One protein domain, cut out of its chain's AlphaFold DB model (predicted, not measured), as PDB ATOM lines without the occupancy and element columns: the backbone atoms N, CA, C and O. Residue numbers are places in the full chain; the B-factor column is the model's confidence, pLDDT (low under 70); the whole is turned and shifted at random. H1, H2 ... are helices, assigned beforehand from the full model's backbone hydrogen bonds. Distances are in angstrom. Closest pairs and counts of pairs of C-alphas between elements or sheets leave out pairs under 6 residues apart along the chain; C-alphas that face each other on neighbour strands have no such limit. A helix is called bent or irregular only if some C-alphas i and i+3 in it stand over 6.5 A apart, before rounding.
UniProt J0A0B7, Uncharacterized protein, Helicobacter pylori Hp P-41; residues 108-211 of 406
ATOM      1  N   ALA A 108     114.036 160.901 161.972       82.69
ATOM      2  CA  ALA A 108     113.906 162.229 161.388       82.69
ATOM      3  C   ALA A 108     114.796 162.435 160.157       82.69
ATOM      4  O   ALA A 108     114.405 163.161 159.255       82.69
ATOM      5  N   PHE A 109     115.963 161.792 160.093       84.06
ATOM      6  CA  PHE A 109     116.841 161.892 158.933       84.06
ATOM      7  C   PHE A 109     116.231 161.193 157.714       84.06
ATOM      8  O   PHE A 109     116.196 161.758 156.629       84.06
ATOM      9  N   TYR A 110     115.683 159.995 157.909       78.88
ATOM     10  CA  TYR A 110     115.067 159.221 156.832       78.88
ATOM     11  C   TYR A 110     113.745 159.821 156.353       78.88
ATOM     12  O   TYR A 110     113.407 159.714 155.181       78.88
ATOM     13  N   ARG A 111     113.014 160.480 157.256       81.38
ATOM     14  CA  ARG A 111     111.760 161.165 156.937       81.38
ATOM     15  C   ARG A 111     111.982 162.503 156.233       81.38
ATOM     16  O   ARG A 111     111.244 162.837 155.312       81.38
ATOM     17  N   ASP A 112     112.959 163.289 156.681       86.06
ATOM     18  CA  ASP A 112     113.151 164.659 156.191       86.06
ATOM     19  C   ASP A 112     113.991 164.710 154.884       86.06
ATOM     20  O   ASP A 112     113.999 165.734 154.189       86.06
ATOM     21  N   PHE A 113     114.683 163.615 154.531       83.06
ATOM     22  CA  PHE A 113     115.519 163.490 153.330       83.06
ATOM     23  C   PHE A 113     115.175 162.231 152.540       83.06
ATOM     24  O   PHE A 113     115.045 161.153 153.112       83.06
ATOM     25  N   ASN A 114     115.101 162.330 151.215       78.81
ATOM     26  CA  ASN A 114     114.934 161.150 150.366       78.81
ATOM     27  C   ASN A 114     116.240 160.335 150.268       78.81
ATOM     28  O   ASN A 114     117.320 160.810 150.619       78.81
ATOM     29  N   HIS A 115     116.153 159.112 149.737       70.19
ATOM     30  CA  HIS A 115     117.291 158.184 149.608       70.19
ATOM     31  C   HIS A 115     118.542 158.804 148.970       70.19
ATOM     32  O   HIS A 115     119.669 158.547 149.393       70.19
ATOM     33  N   ASN A 116     118.355 159.642 147.953       73.44
ATOM     34  CA  ASN A 116     119.457 160.250 147.218       73.44
ATOM     35  C   ASN A 116     120.117 161.376 148.012       73.44
ATOM     36  O   ASN A 116     121.340 161.459 148.070       73.44
ATOM     37  N   GLU A 117     119.315 162.201 148.680       81.56
ATOM     38  CA  GLU A 117     119.799 163.258 149.568       81.56
ATOM     39  C   GLU A 117     120.554 162.674 150.768       81.56
ATOM     40  O   GLU A 117     121.622 163.173 151.124       81.56
ATOM     41  N   GLN A 118     120.050 161.580 151.354       80.06
ATOM     42  CA  GLN A 118     120.730 160.855 152.430       80.06
ATOM     43  C   GLN A 118     122.108 160.360 151.974       80.06
ATOM     44  O   GLN A 118     123.115 160.642 152.625       80.06
ATOM     45  N   LYS A 119     122.171 159.677 150.822       74.69
ATOM     46  CA  LYS A 119     123.430 159.197 150.228       74.69
ATOM     47  C   LYS A 119     124.404 160.334 149.944       74.69
ATOM     48  O   LYS A 119     125.591 160.198 150.229       74.69
ATOM     49  N   LEU A 120     123.908 161.442 149.401       78.00
ATOM     50  CA  LEU A 120     124.715 162.612 149.081       78.00
ATOM     51  C   LEU A 120     125.314 163.243 150.346       78.00
ATOM     52  O   LEU A 120     126.507 163.533 150.374       78.00
ATOM     53  N   LEU A 121     124.518 163.404 151.406       84.50
ATOM     54  CA  LEU A 121     124.973 163.952 152.688       84.50
ATOM     55  C   LEU A 121     125.983 163.039 153.386       84.50
ATOM     56  O   LEU A 121     127.019 163.518 153.846       84.50
ATOM     57  N   ILE A 122     125.705 161.732 153.439       79.75
ATOM     58  CA  ILE A 122     126.614 160.737 154.023       79.75
ATOM     59  C   ILE A 122     127.922 160.699 153.230       79.75
ATOM     60  O   ILE A 122     128.995 160.809 153.816       79.75
ATOM     61  N   GLY A 123     127.845 160.614 151.900       75.19
ATOM     62  CA  GLY A 123     129.015 160.586 151.025       75.19
ATOM     63  C   GLY A 123     129.870 161.847 151.150       75.19
ATOM     64  O   GLY A 123     131.084 161.754 151.306       75.19
ATOM     65  N   ALA A 124     129.245 163.027 151.168       80.50
ATOM     66  CA  ALA A 124     129.961 164.283 151.350       80.50
ATOM     67  C   ALA A 124     130.580 164.412 152.751       80.50
ATOM     68  O   ALA A 124     131.680 164.941 152.881       80.50
ATOM     69  N   ALA A 125     129.944 163.887 153.799       82.81
ATOM     70  CA  ALA A 125     130.536 163.848 155.136       82.81
ATOM     71  C   ALA A 125     131.671 162.821 155.278       82.81
ATOM     72  O   ALA A 125     132.588 163.056 156.058       82.81
ATOM     73  N   LYS A 126     131.645 161.719 154.517       76.94
ATOM     74  CA  LYS A 126     132.755 160.752 154.446       76.94
ATOM     75  C   LYS A 126     133.895 161.209 153.507       76.94
ATOM     76  O   LYS A 126     134.922 160.535 153.435       76.94
ATOM     77  N   SER A 127     133.759 162.342 152.803       75.62
ATOM     78  CA  SER A 127     134.835 162.887 151.954       75.62
ATOM     79  C   SER A 127     136.101 163.195 152.763       75.62
ATOM     80  O   SER A 127     136.032 163.608 153.924       75.62
ATOM     81  N   GLY A 128     137.270 162.932 152.177       68.88
ATOM     82  CA  GLY A 128     138.563 163.058 152.858       68.88
ATOM     83  C   GLY A 128     138.808 162.086 154.022       68.88
ATOM     84  O   GLY A 128     139.833 162.205 154.687       68.88
ATOM     85  N   CYS A 129     137.897 161.136 154.281       61.62
ATOM     86  CA  CYS A 129     138.013 160.139 155.355       61.62
ATOM     87  C   CYS A 129     138.312 158.715 154.834       61.62
ATOM     88  O   CYS A 129     138.539 157.809 155.631       61.62
ATOM     89  N   ILE A 130     138.297 158.496 153.513       57.28
ATOM     90  CA  ILE A 130     138.489 157.180 152.878       57.28
ATOM     91  C   ILE A 130     139.970 157.020 152.524       57.28
ATOM     92  O   ILE A 130     140.443 157.681 151.604       57.28
ATOM     93  N   GLN A 131     140.698 156.158 153.240       52.28
ATOM     94  CA  GLN A 131     142.151 156.030 153.071       52.28
ATOM     95  C   GLN A 131     142.653 154.812 152.274       52.28
ATOM     96  O   GLN A 131     143.862 154.739 152.084       52.28
ATOM     97  N   SER A 132     141.832 153.869 151.781       50.06
ATOM     98  CA  SER A 132     142.458 152.638 151.236       50.06
ATOM     99  C   SER A 132     141.738 151.765 150.203       50.06
ATOM    100  O   SER A 132     142.435 150.977 149.575       50.06
ATOM    101  N   ASP A 133     140.437 151.891 149.923       52.59
ATOM    102  CA  ASP A 133     139.804 151.011 148.918       52.59
ATOM    103  C   ASP A 133     139.420 151.789 147.654       52.59
ATOM    104  O   ASP A 133     138.384 152.464 147.608       52.59
ATOM    105  N   ALA A 134     140.249 151.667 146.611       52.03
ATOM    106  CA  ALA A 134     140.025 152.276 145.295       52.03
ATOM    107  C   ALA A 134     138.626 151.956 144.733       52.03
ATOM    108  O   ALA A 134     137.984 152.831 144.152       52.03
ATOM    109  N   ASP A 135     138.107 150.755 145.003       51.62
ATOM    110  CA  ASP A 135     136.784 150.309 144.557       51.62
ATOM    111  C   ASP A 135     135.631 150.998 145.302       51.62
ATOM    112  O   ASP A 135     134.651 151.415 144.680       51.62
ATOM    113  N   LYS A 136     135.741 151.194 146.626       55.69
ATOM    114  CA  LYS A 136     134.724 151.924 147.413       55.69
ATOM    115  C   LYS A 136     134.694 153.396 147.020       55.69
ATOM    116  O   LYS A 136     133.621 153.980 146.863       55.69
ATOM    117  N   LEU A 137     135.873 153.975 146.806       54.28
ATOM    118  CA  LEU A 137     136.028 155.341 146.330       54.28
ATOM    119  C   LEU A 137     135.478 155.502 144.907       54.28
ATOM    120  O   LEU A 137     134.787 156.479 144.644       54.28
ATOM    121  N   ALA A 138     135.707 154.540 144.010       56.59
ATOM    122  CA  ALA A 138     135.159 154.540 142.654       56.59
ATOM    123  C   ALA A 138     133.628 154.419 142.641       56.59
ATOM    124  O   ALA A 138     132.967 155.141 141.891       56.59
ATOM    125  N   GLN A 139     133.037 153.582 143.498       56.19
ATOM    126  CA  GLN A 139     131.579 153.472 143.630       56.19
ATOM    127  C   GLN A 139     130.949 154.745 144.212       56.19
ATOM    128  O   GLN A 139     129.919 155.205 143.712       56.19
ATOM    129  N   LEU A 140     131.571 155.342 145.235       54.06
ATOM    130  CA  LEU A 140     131.125 156.609 145.815       54.06
ATOM    131  C   LEU A 140     131.244 157.734 144.775       54.06
ATOM    132  O   LEU A 140     130.259 158.418 144.508       54.06
ATOM    133  N   LYS A 141     132.404 157.851 144.109       57.12
ATOM    134  CA  LYS A 141     132.663 158.801 143.014       57.12
ATOM    135  C   LYS A 141     131.610 158.652 141.913       57.12
ATOM    136  O   LYS A 141     130.954 159.632 141.592       57.12
ATOM    137  N   THR A 142     131.359 157.442 141.415       56.38
ATOM    138  CA  THR A 142     130.347 157.175 140.371       56.38
ATOM    139  C   THR A 142     128.941 157.592 140.809       56.38
ATOM    140  O   THR A 142     128.211 158.218 140.042       56.38
ATOM    141  N   ARG A 143     128.561 157.305 142.061       53.03
ATOM    142  CA  ARG A 143     127.255 157.696 142.611       53.03
ATOM    143  C   ARG A 143     127.119 159.201 142.770       53.03
ATOM    144  O   ARG A 143     126.032 159.704 142.541       53.03
ATOM    145  N   LEU A 144     128.182 159.903 143.150       53.41
ATOM    146  CA  LEU A 144     128.177 161.346 143.396       53.41
ATOM    147  C   LEU A 144     128.322 162.167 142.106       53.41
ATOM    148  O   LEU A 144     127.706 163.224 141.996       53.41
ATOM    149  N   LEU A 145     129.036 161.642 141.103       51.84
ATOM    150  CA  LEU A 145     129.117 162.192 139.740       51.84
ATOM    151  C   LEU A 145     127.742 162.294 139.062       51.84
ATOM    152  O   LEU A 145     127.555 163.151 138.206       51.84
ATOM    153  N   TYR A 146     126.774 161.459 139.453       44.91
ATOM    154  CA  TYR A 146     125.397 161.526 138.956       44.91
ATOM    155  C   TYR A 146     124.624 162.762 139.463       44.91
ATOM    156  O   TYR A 146     123.697 163.218 138.803       44.91
ATOM    157  N   TRP A 147     125.004 163.318 140.620       46.66
ATOM    158  CA  TRP A 147     124.299 164.436 141.275       46.66
ATOM    159  C   TRP A 147     124.964 165.789 141.057       46.66
ATOM    160  O   TRP A 147     124.411 166.816 141.445       46.66
ATOM    161  N   GLN A 148     126.162 165.790 140.479       52.34
ATOM    162  CA  GLN A 148     126.949 166.990 140.295       52.34
ATOM    163  C   GLN A 148     126.850 167.469 138.851       52.34
ATOM    164  O   GLN A 148     126.950 166.684 137.910       52.34
ATOM    165  N   ASP A 149     126.678 168.778 138.678       47.22
ATOM    166  CA  ASP A 149     126.864 169.404 137.377       47.22
ATOM    167  C   ASP A 149     128.268 169.043 136.858       47.22
ATOM    168  O   ASP A 149     129.259 169.196 137.580       47.22
ATOM    169  N   LYS A 150     128.363 168.525 135.624       49.19
ATOM    170  CA  LYS A 150     129.599 167.955 135.034       49.19
ATOM    171  C   LYS A 150     130.769 168.953 134.977       49.19
ATOM    172  O   LYS A 150     131.888 168.581 134.628       49.19
ATOM    173  N   SER A 151     130.503 170.215 135.297       40.53
ATOM    174  CA  SER A 151     131.412 171.352 135.297       40.53
ATOM    175  C   SER A 151     132.311 171.457 136.542       40.53
ATOM    176  O   SER A 151     133.339 172.131 136.474       40.53
ATOM    177  N   VAL A 152     131.996 170.789 137.665       50.97
ATOM    178  CA  VAL A 152     132.758 170.929 138.926       50.97
ATOM    179  C   VAL A 152     133.563 169.665 139.242       50.97
ATOM    180  O   VAL A 152     133.021 168.656 139.686       50.97
ATOM    181  N   LYS A 153     134.890 169.725 139.067       54.97
ATOM    182  CA  LYS A 153     135.813 168.677 139.539       54.97
ATOM    183  C   LYS A 153     135.892 168.709 141.069       54.97
ATOM    184  O   LYS A 153     136.506 169.615 141.626       54.97
ATOM    185  N   VAL A 154     135.294 167.727 141.745       59.81
ATOM    186  CA  VAL A 154     135.443 167.547 143.199       59.81
ATOM    187  C   VAL A 154     136.536 166.541 143.503       59.81
ATOM    188  O   VAL A 154     136.509 165.402 143.035       59.81
ATOM    189  N   ASP A 155     137.485 166.981 144.321       65.75
ATOM    190  CA  ASP A 155     138.494 166.131 144.936       65.75
ATOM    191  C   ASP A 155     137.889 165.451 146.172       65.75
ATOM    192  O   ASP A 155     137.824 166.033 147.253       65.75
ATOM    193  N   TRP A 156     137.395 164.225 145.990       66.56
ATOM    194  CA  TRP A 156     136.792 163.417 147.059       66.56
ATOM    195  C   TRP A 156     137.803 162.941 148.109       66.56
ATOM    196  O   TRP A 156     137.397 162.493 149.185       66.56
ATOM    197  N   ASP A 157     139.098 163.072 147.814       69.12
ATOM    198  CA  ASP A 157     140.188 162.717 148.720       69.12
ATOM    199  C   ASP A 157     140.428 163.851 149.740       69.12
ATOM    200  O   ASP A 157     141.160 163.685 150.716       69.12
ATOM    201  N   LYS A 158     139.752 164.998 149.563       79.88
ATOM    202  CA  LYS A 158     139.724 166.118 150.506       79.88
ATOM    203  C   LYS A 158     138.331 166.306 151.115       79.88
ATOM    204  O   LYS A 158     137.324 166.049 150.454       79.88
ATOM    205  N   PRO A 159     138.247 166.811 152.361       84.56
ATOM    206  CA  PRO A 159     136.973 167.196 152.948       84.56
ATOM    207  C   PRO A 159     136.265 168.251 152.092       84.56
ATOM    208  O   PRO A 159     136.817 169.316 151.806       84.56
ATOM    209  N   ILE A 160     135.018 167.979 151.720       85.50
ATOM    210  CA  ILE A 160     134.187 168.925 150.976       85.50
ATOM    211  C   ILE A 160     133.741 170.035 151.913       85.50
ATOM    212  O   ILE A 160     133.077 169.780 152.922       85.50
ATOM    213  N   LEU A 161     134.055 171.277 151.551       89.88
ATOM    214  CA  LEU A 161     133.604 172.453 152.283       89.88
ATOM    215  C   LEU A 161     132.084 172.595 152.187       89.88
ATOM    216  O   LEU A 161     131.500 172.533 151.104       89.88
ATOM    217  N   ILE A 162     131.436 172.868 153.319       91.00
ATOM    218  CA  ILE A 162     129.975 172.997 153.402       91.00
ATOM    219  C   ILE A 162     129.435 174.110 152.488       91.00
ATOM    220  O   ILE A 162     128.346 173.999 151.929       91.00
ATOM    221  N   LYS A 163     130.219 175.180 152.292       88.88
ATOM    222  CA  LYS A 163     129.863 176.288 151.398       88.88
ATOM    223  C   LYS A 163     129.794 175.832 149.948       88.88
ATOM    224  O   LYS A 163     128.848 176.184 149.252       88.88
ATOM    225  N   ASP A 164     130.766 175.045 149.503       86.94
ATOM    226  CA  ASP A 164     130.813 174.560 148.125       86.94
ATOM    227  C   ASP A 164     129.769 173.465 147.895       86.94
ATOM    228  O   ASP A 164     129.083 173.478 146.872       86.94
ATOM    229  N   PHE A 165     129.539 172.615 148.901       86.62
ATOM    230  CA  PHE A 165     128.431 171.663 148.904       86.62
ATOM    231  C   PHE A 165     127.082 172.357 148.672       86.62
ATOM    232  O   PHE A 165     126.319 171.943 147.800       86.62
ATOM    233  N   PHE A 166     126.791 173.443 149.397       88.56
ATOM    234  CA  PHE A 166     125.532 174.176 149.245       88.56
ATOM    235  C   PHE A 166     125.447 175.047 147.991       88.56
ATOM    236  O   PHE A 166     124.339 175.248 147.501       88.56
ATOM    237  N   LYS A 167     126.565 175.518 147.421       85.69
ATOM    238  CA  LYS A 167     126.544 176.168 146.096       85.69
ATOM    239  C   LYS A 167     126.020 175.211 145.025       85.69
ATOM    240  O   LYS A 167     125.148 175.594 144.254       85.69
ATOM    241  N   GLY A 168     126.498 173.963 145.030       77.38
ATOM    242  CA  GLY A 168     126.007 172.910 144.133       77.38
ATOM    243  C   GLY A 168     124.631 172.352 144.517       77.38
ATOM    244  O   GLY A 168     123.962 171.753 143.687       77.38
ATOM    245  N   ASN A 169     124.185 172.566 145.761       83.00
ATOM    246  CA  ASN A 169     122.957 171.990 146.318       83.00
ATOM    247  C   ASN A 169     122.125 173.031 147.085       83.00
ATOM    248  O   ASN A 169     121.763 172.836 148.248       83.00
ATOM    249  N   ASN A 170     121.804 174.158 146.444       87.19
ATOM    250  CA  ASN A 170     121.102 175.269 147.105       87.19
ATOM    251  C   ASN A 170     119.727 174.856 147.671       87.19
ATOM    252  O   ASN A 170     119.270 175.384 148.686       87.19
ATOM    253  N   TYR A 171     119.070 173.870 147.052       89.25
ATOM    254  CA  TYR A 171     117.818 173.309 147.564       89.25
ATOM    255  C   TYR A 171     118.000 172.646 148.943       89.25
ATOM    256  O   TYR A 171     117.157 172.845 149.819       89.25
ATOM    257  N   LEU A 172     119.120 171.946 149.180       89.25
ATOM    258  CA  LEU A 172     119.448 171.380 150.491       89.25
ATOM    259  C   LEU A 172     119.709 172.479 151.513       89.25
ATOM    260  O   LEU A 172     119.203 172.382 152.626       89.25
ATOM    261  N   TYR A 173     120.424 173.548 151.149       92.62
ATOM    262  CA  TYR A 173     120.613 174.694 152.046       92.62
ATOM    263  C   TYR A 173     119.269 175.294 152.480       92.62
ATOM    264  O   TYR A 173     119.014 175.428 153.676       92.62
ATOM    265  N   ARG A 174     118.369 175.578 151.527       93.62
ATOM    266  CA  ARG A 174     117.021 176.095 151.826       93.62
ATOM    267  C   ARG A 174     116.240 175.148 152.735       93.62
ATOM    268  O   ARG A 174     115.605 175.598 153.688       93.62
ATOM    269  N   ARG A 175     116.321 173.841 152.478       94.69
ATOM    270  CA  ARG A 175     115.682 172.825 153.315       94.69
ATOM    271  C   ARG A 175     116.279 172.791 154.723       94.69
ATOM    272  O   ARG A 175     115.524 172.777 155.687       94.69
ATOM    273  N   PHE A 176     117.598 172.856 154.883       95.25
ATOM    274  CA  PHE A 176     118.221 172.939 156.206       95.25
ATOM    275  C   PHE A 176     117.864 174.233 156.947       95.25
ATOM    276  O   PHE A 176     117.636 174.181 158.152       95.25
ATOM    277  N   CYS A 177     117.716 175.368 156.256       94.75
ATOM    278  CA  CYS A 177     117.197 176.598 156.861       94.75
ATOM    279  C   CYS A 177     115.782 176.412 157.426       94.75
ATOM    280  O   CYS A 177     115.485 176.936 158.497       94.75
ATOM    281  N   PHE A 178     114.927 175.650 156.741       94.69
ATOM    282  CA  PHE A 178     113.597 175.307 157.244       94.69
ATOM    283  C   PHE A 178     113.661 174.314 158.415       94.69
ATOM    284  O   PHE A 178     113.003 174.500 159.433       94.69
ATOM    285  N   LEU A 179     114.488 173.273 158.297       94.81
ATOM    286  CA  LEU A 179     114.500 172.140 159.223       94.81
ATOM    287  C   LEU A 179     115.314 172.354 160.507       94.81
ATOM    288  O   LEU A 179     114.997 171.718 161.513       94.81
ATOM    289  N   LEU A 180     116.379 173.157 160.448       94.94
ATOM    290  CA  LEU A 180     117.306 173.455 161.553       94.94
ATOM    291  C   LEU A 180     117.297 174.941 161.950       94.94
ATOM    292  O   LEU A 180     117.864 175.307 162.976       94.94
ATOM    293  N   GLY A 181     116.644 175.792 161.156       95.75
ATOM    294  CA  GLY A 181     116.522 177.226 161.395       95.75
ATOM    295  C   GLY A 181     117.526 178.058 160.595       95.75
ATOM    296  O   GLY A 181     118.740 177.864 160.673       95.75
ATOM    297  N   LYS A 182     117.013 179.058 159.868       94.75
ATOM    298  CA  LYS A 182     117.807 179.979 159.036       94.75
ATOM    299  C   LYS A 182     118.939 180.646 159.820       94.75
ATOM    300  O   LYS A 182     120.078 180.668 159.376       94.75
ATOM    301  N   HIS A 183     118.635 181.135 161.019       95.38
ATOM    302  CA  HIS A 183     119.617 181.815 161.855       95.38
ATOM    303  C   HIS A 183     120.786 180.902 162.272       95.38
ATOM    304  O   HIS A 183     121.929 181.356 162.310       95.38
ATOM    305  N   PHE A 184     120.526 179.618 162.545       95.25
ATOM    306  CA  PHE A 184     121.592 178.644 162.792       95.25
ATOM    307  C   PHE A 184     122.452 178.450 161.539       95.25
ATOM    308  O   PHE A 184     123.672 178.572 161.624       95.25
ATOM    309  N   MET A 185     121.827 178.219 160.381       95.06
ATOM    310  CA  MET A 185     122.538 178.001 159.116       95.06
ATOM    311  C   MET A 185     123.437 179.185 158.749       95.06
ATOM    312  O   MET A 185     124.621 179.001 158.462       95.06
ATOM    313  N   ASP A 186     122.905 180.404 158.825       92.56
ATOM    314  CA  ASP A 186     123.642 181.623 158.490       92.56
ATOM    315  C   ASP A 186     124.818 181.836 159.451       92.56
ATOM    316  O   ASP A 186     125.940 182.122 159.024       92.56
ATOM    317  N   ARG A 187     124.596 181.623 160.754       93.88
ATOM    318  CA  ARG A 187     125.647 181.707 161.774       93.88
ATOM    319  C   ARG A 187     126.725 180.642 161.569       93.88
ATOM    320  O   ARG A 187     127.908 180.965 161.656       93.88
ATOM    321  N   PHE A 188     126.337 179.399 161.283       94.00
ATOM    322  CA  PHE A 188     127.267 178.296 161.055       94.00
ATOM    323  C   PHE A 188     128.178 178.591 159.858       94.00
ATOM    324  O   PHE A 188     129.400 178.509 159.986       94.00
ATOM    325  N   LEU A 189     127.609 179.015 158.726       91.56
ATOM    326  CA  LEU A 189     128.367 179.329 157.510       91.56
ATOM    327  C   LEU A 189     129.225 180.597 157.642       91.56
ATOM    328  O   LEU A 189     130.298 180.679 157.034       91.56
ATOM    329  N   LYS A 190     128.773 181.588 158.423       91.19
ATOM    330  CA  LYS A 190     129.533 182.816 158.693       91.19
ATOM    331  C   LYS A 190     130.753 182.541 159.570       91.19
ATOM    332  O   LYS A 190     131.846 182.988 159.236       91.19
ATOM    333  N   ASN A 191     130.573 181.786 160.651       90.31
ATOM    334  CA  ASN A 191     131.617 181.575 161.654       90.31
ATOM    335  C   ASN A 191     132.608 180.467 161.267       90.31
ATOM    336  O   ASN A 191     133.729 180.459 161.763       90.31
ATOM    337  N   ASN A 192     132.231 179.558 160.360       86.62
ATOM    338  CA  ASN A 192     133.053 178.410 159.977       86.62
ATOM    339  C   ASN A 192     133.402 178.444 158.485       86.62
ATOM    340  O   ASN A 192     132.937 177.631 157.688       86.62
ATOM    341  N   ALA A 193     134.237 179.405 158.078       80.25
ATOM    342  CA  ALA A 193     134.559 179.613 156.663       80.25
ATOM    343  C   ALA A 193     135.228 178.406 155.977       80.25
ATOM    344  O   ALA A 193     135.096 178.272 154.763       80.25
ATOM    345  N   LYS A 194     135.902 177.543 156.749       87.75
ATOM    346  CA  LYS A 194     136.577 176.321 156.288       87.75
ATOM    347  C   LYS A 194     135.905 175.030 156.783       87.75
ATOM    348  O   LYS A 194     136.520 173.974 156.690       87.75
ATOM    349  N   ALA A 195     134.682 175.097 157.323       91.75
ATOM    350  CA  ALA A 195     133.980 173.889 157.751       91.75
ATOM    351  C   ALA A 195     133.670 172.980 156.562       91.75
ATOM    352  O   ALA A 195     133.231 173.425 155.498       91.75
ATOM    353  N   SER A 196     133.851 171.691 156.790       91.38
ATOM    354  CA  SER A 196     133.445 170.617 155.904       91.38
ATOM    355  C   SER A 196     131.986 170.210 156.133       91.38
ATOM    356  O   SER A 196     131.342 170.603 157.111       91.38
ATOM    357  N   VAL A 197     131.446 169.375 155.244       89.75
ATOM    358  CA  VAL A 197     130.146 168.720 155.467       89.75
ATOM    359  C   VAL A 197     130.182 167.830 156.715       89.75
ATOM    360  O   VAL A 197     129.200 167.779 157.456       89.75
ATOM    361  N   LYS A 198     131.330 167.208 157.010       88.31
ATOM    362  CA  LYS A 198     131.563 166.458 158.253       88.31
ATOM    363  C   LYS A 198     131.372 167.335 159.494       88.31
ATOM    364  O   LYS A 198     130.668 166.927 160.419       88.31
ATOM    365  N   ASP A 199     131.920 168.548 159.492       91.62
ATOM    366  CA  ASP A 199     131.777 169.493 160.610       91.62
ATOM    367  C   ASP A 199     130.319 169.932 160.789       91.62
ATOM    368  O   ASP A 199     129.813 170.008 161.909       91.62
ATOM    369  N   PHE A 200     129.607 170.165 159.684       93.19
ATOM    370  CA  PHE A 200     128.186 170.513 159.714       93.19
ATOM    371  C   PHE A 200     127.321 169.395 160.303       93.19
ATOM    372  O   PHE A 200     126.507 169.643 161.192       93.19
ATOM    373  N   ILE A 201     127.519 168.155 159.859       89.31
ATOM    374  CA  ILE A 201     126.772 166.992 160.355       89.31
ATOM    375  C   ILE A 201     127.153 166.628 161.803       89.31
ATOM    376  O   ILE A 201     126.385 165.972 162.511       89.31
ATOM    377  N   SER A 202     128.308 167.102 162.271       89.00
ATOM    378  CA  SER A 202     128.751 166.997 163.666       89.00
ATOM    379  C   SER A 202     128.300 168.179 164.536       89.00
ATOM    380  O   SER A 202     128.541 168.178 165.743       89.00
ATOM    381  N   SER A 203     127.626 169.183 163.960       92.75
ATOM    382  CA  SER A 203     127.087 170.317 164.715       92.75
ATOM    383  C   SER A 203     126.021 169.875 165.715       92.75
ATOM    384  O   SER A 203     125.290 168.903 165.502       92.75
ATOM    385  N   LYS A 204     125.898 170.626 166.812       92.69
ATOM    386  CA  LYS A 204     124.945 170.339 167.890       92.69
ATOM    387  C   LYS A 204     123.511 170.241 167.361       92.69
ATOM    388  O   LYS A 204     122.782 169.326 167.726       92.69
ATOM    389  N   GLU A 205     123.111 171.161 166.495       94.31
ATOM    390  CA  GLU A 205     121.776 171.246 165.911       94.31
ATOM    391  C   GLU A 205     121.479 170.049 165.004       94.31
ATOM    392  O   GLU A 205     120.416 169.435 165.130       94.31
ATOM    393  N   PHE A 206     122.434 169.659 164.150       94.25
ATOM    394  CA  PHE A 206     122.280 168.481 163.303       94.25
ATOM    395  C   PHE A 206     122.221 167.201 164.145       94.25
ATOM    396  O   PHE A 206     121.306 166.395 163.977       94.25
ATOM    397  N   VAL A 207     123.151 167.020 165.089       91.38
ATOM    398  CA  VAL A 207     123.206 165.830 165.954       91.38
ATOM    399  C   VAL A 207     121.926 165.686 166.774       91.38
ATOM    400  O   VAL A 207     121.324 164.610 166.817       91.38
ATOM    401  N   ASN A 208     121.447 166.778 167.371       92.19
ATOM    402  CA  ASN A 208     120.231 166.762 168.176       92.19
ATOM    403  C   ASN A 208     119.021 166.266 167.385       92.19
ATOM    404  O   ASN A 208     118.252 165.457 167.911       92.19
ATOM    405  N   LYS A 209     118.877 166.676 166.122       93.00
ATOM    406  CA  LYS A 209     117.728 166.284 165.303       93.00
ATOM    407  C   LYS A 209     117.906 164.932 164.612       93.00
ATOM    408  O   LYS A 209     116.973 164.135 164.596       93.00
ATOM    409  N   TYR A 210     119.093 164.653 164.080       89.88
ATOM    410  CA  TYR A 210     119.278 163.585 163.097       89.88
ATOM    411  C   TYR A 210     120.205 162.456 163.515       89.88
ATOM    412  O   TYR A 210     120.128 161.408 162.888       89.88
ATOM    413  N   ARG A 211     121.055 162.602 164.537       87.69
ATOM    414  CA  ARG A 211     122.038 161.560 164.886       87.69
ATOM    415  C   ARG A 211     121.859 161.016 166.287       87.69
ATOM    416  O   ARG A 211     121.521 161.764 167.204       87.69
TER     417      ARG A 211
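AT A GLANCE: This is residues 108 to 211 of the 406 residues of an uncharacterized protein of Helicobacter pylori Hp P-41 (UniProt J0A0B7). Short helices cluster with H2 and H6 near the middle, H3 at one end of the longest axis and H5, bent into two arms, at the other. The first and last helices, H1 and H7, come together, and a long loop, residues 146 to 161, leads from H3 to H4. The printed part has 104 residues, with seven named helices in the order H1 to H7 and no named strand; its class is all helix. It is compact, with a radius of gyration of the C-alphas of 13.5 A and spans of 38 by 29 by 25 A.

HOW THE PARTS SIT: H1, residues 108 to 112, touches H7, residues 204 to 210; their closest C-alphas, of Phe 109 and Tyr 210, are 5.1 A apart. H2, residues 115 to 125, touches H6, residues 197 to 201, the closest C-alphas being those of Ala 125 and Lys 198, at 4.2 A. H3, residues 134 to 145, only just touches H2, through its residues 140 to 144 alone, with 3 pairs of C-alphas within 8 A, the closest Leu 120 and Leu 144 at 6.8 A; they run opposite ways at a steep tilt of 57 degrees. H4, residues 162 to 168, only just touches H6, with 3 such pairs, the closest C-alphas being Ile 162 and Val 197, 4.8 A apart. H5, residues 170 to 191, was assigned as one helix by its hydrogen bonds but is bent, C-alphas 180 and 183 being 8.7 A apart. Its arms H5a, residues 170 to 180, and H5b, residues 183 to 191, touch only at the corner, closest at the C-alphas of Cys 177 and Met 185, 6.0 A, with a steep tilt of 61 degrees. H3 is apart from H5a and H5b. In H1, H2, H3, H4, H5a, H5b, H6 and H7 every O i to N i+4 pair is within hydrogen-bond range.

IN THESE COORDINATES: H1 begins at C-alpha 108 (113.906, 162.229, 161.388). H2 measures 15.4 A, H3 15.8 A, H5a 15.0 A and H5b 12.0 A. H7 ends at C-alpha 210 (119.278, 163.585, 163.097).

THE WHOLE: The C-alphas farthest apart, of Asp 135 and His 183, are 39.8 A apart. The printed part has no cut, and the link from H3 to H4 is long. Mean pLDDT of the printed part is 78.0; residues 128 to 157 are under 70.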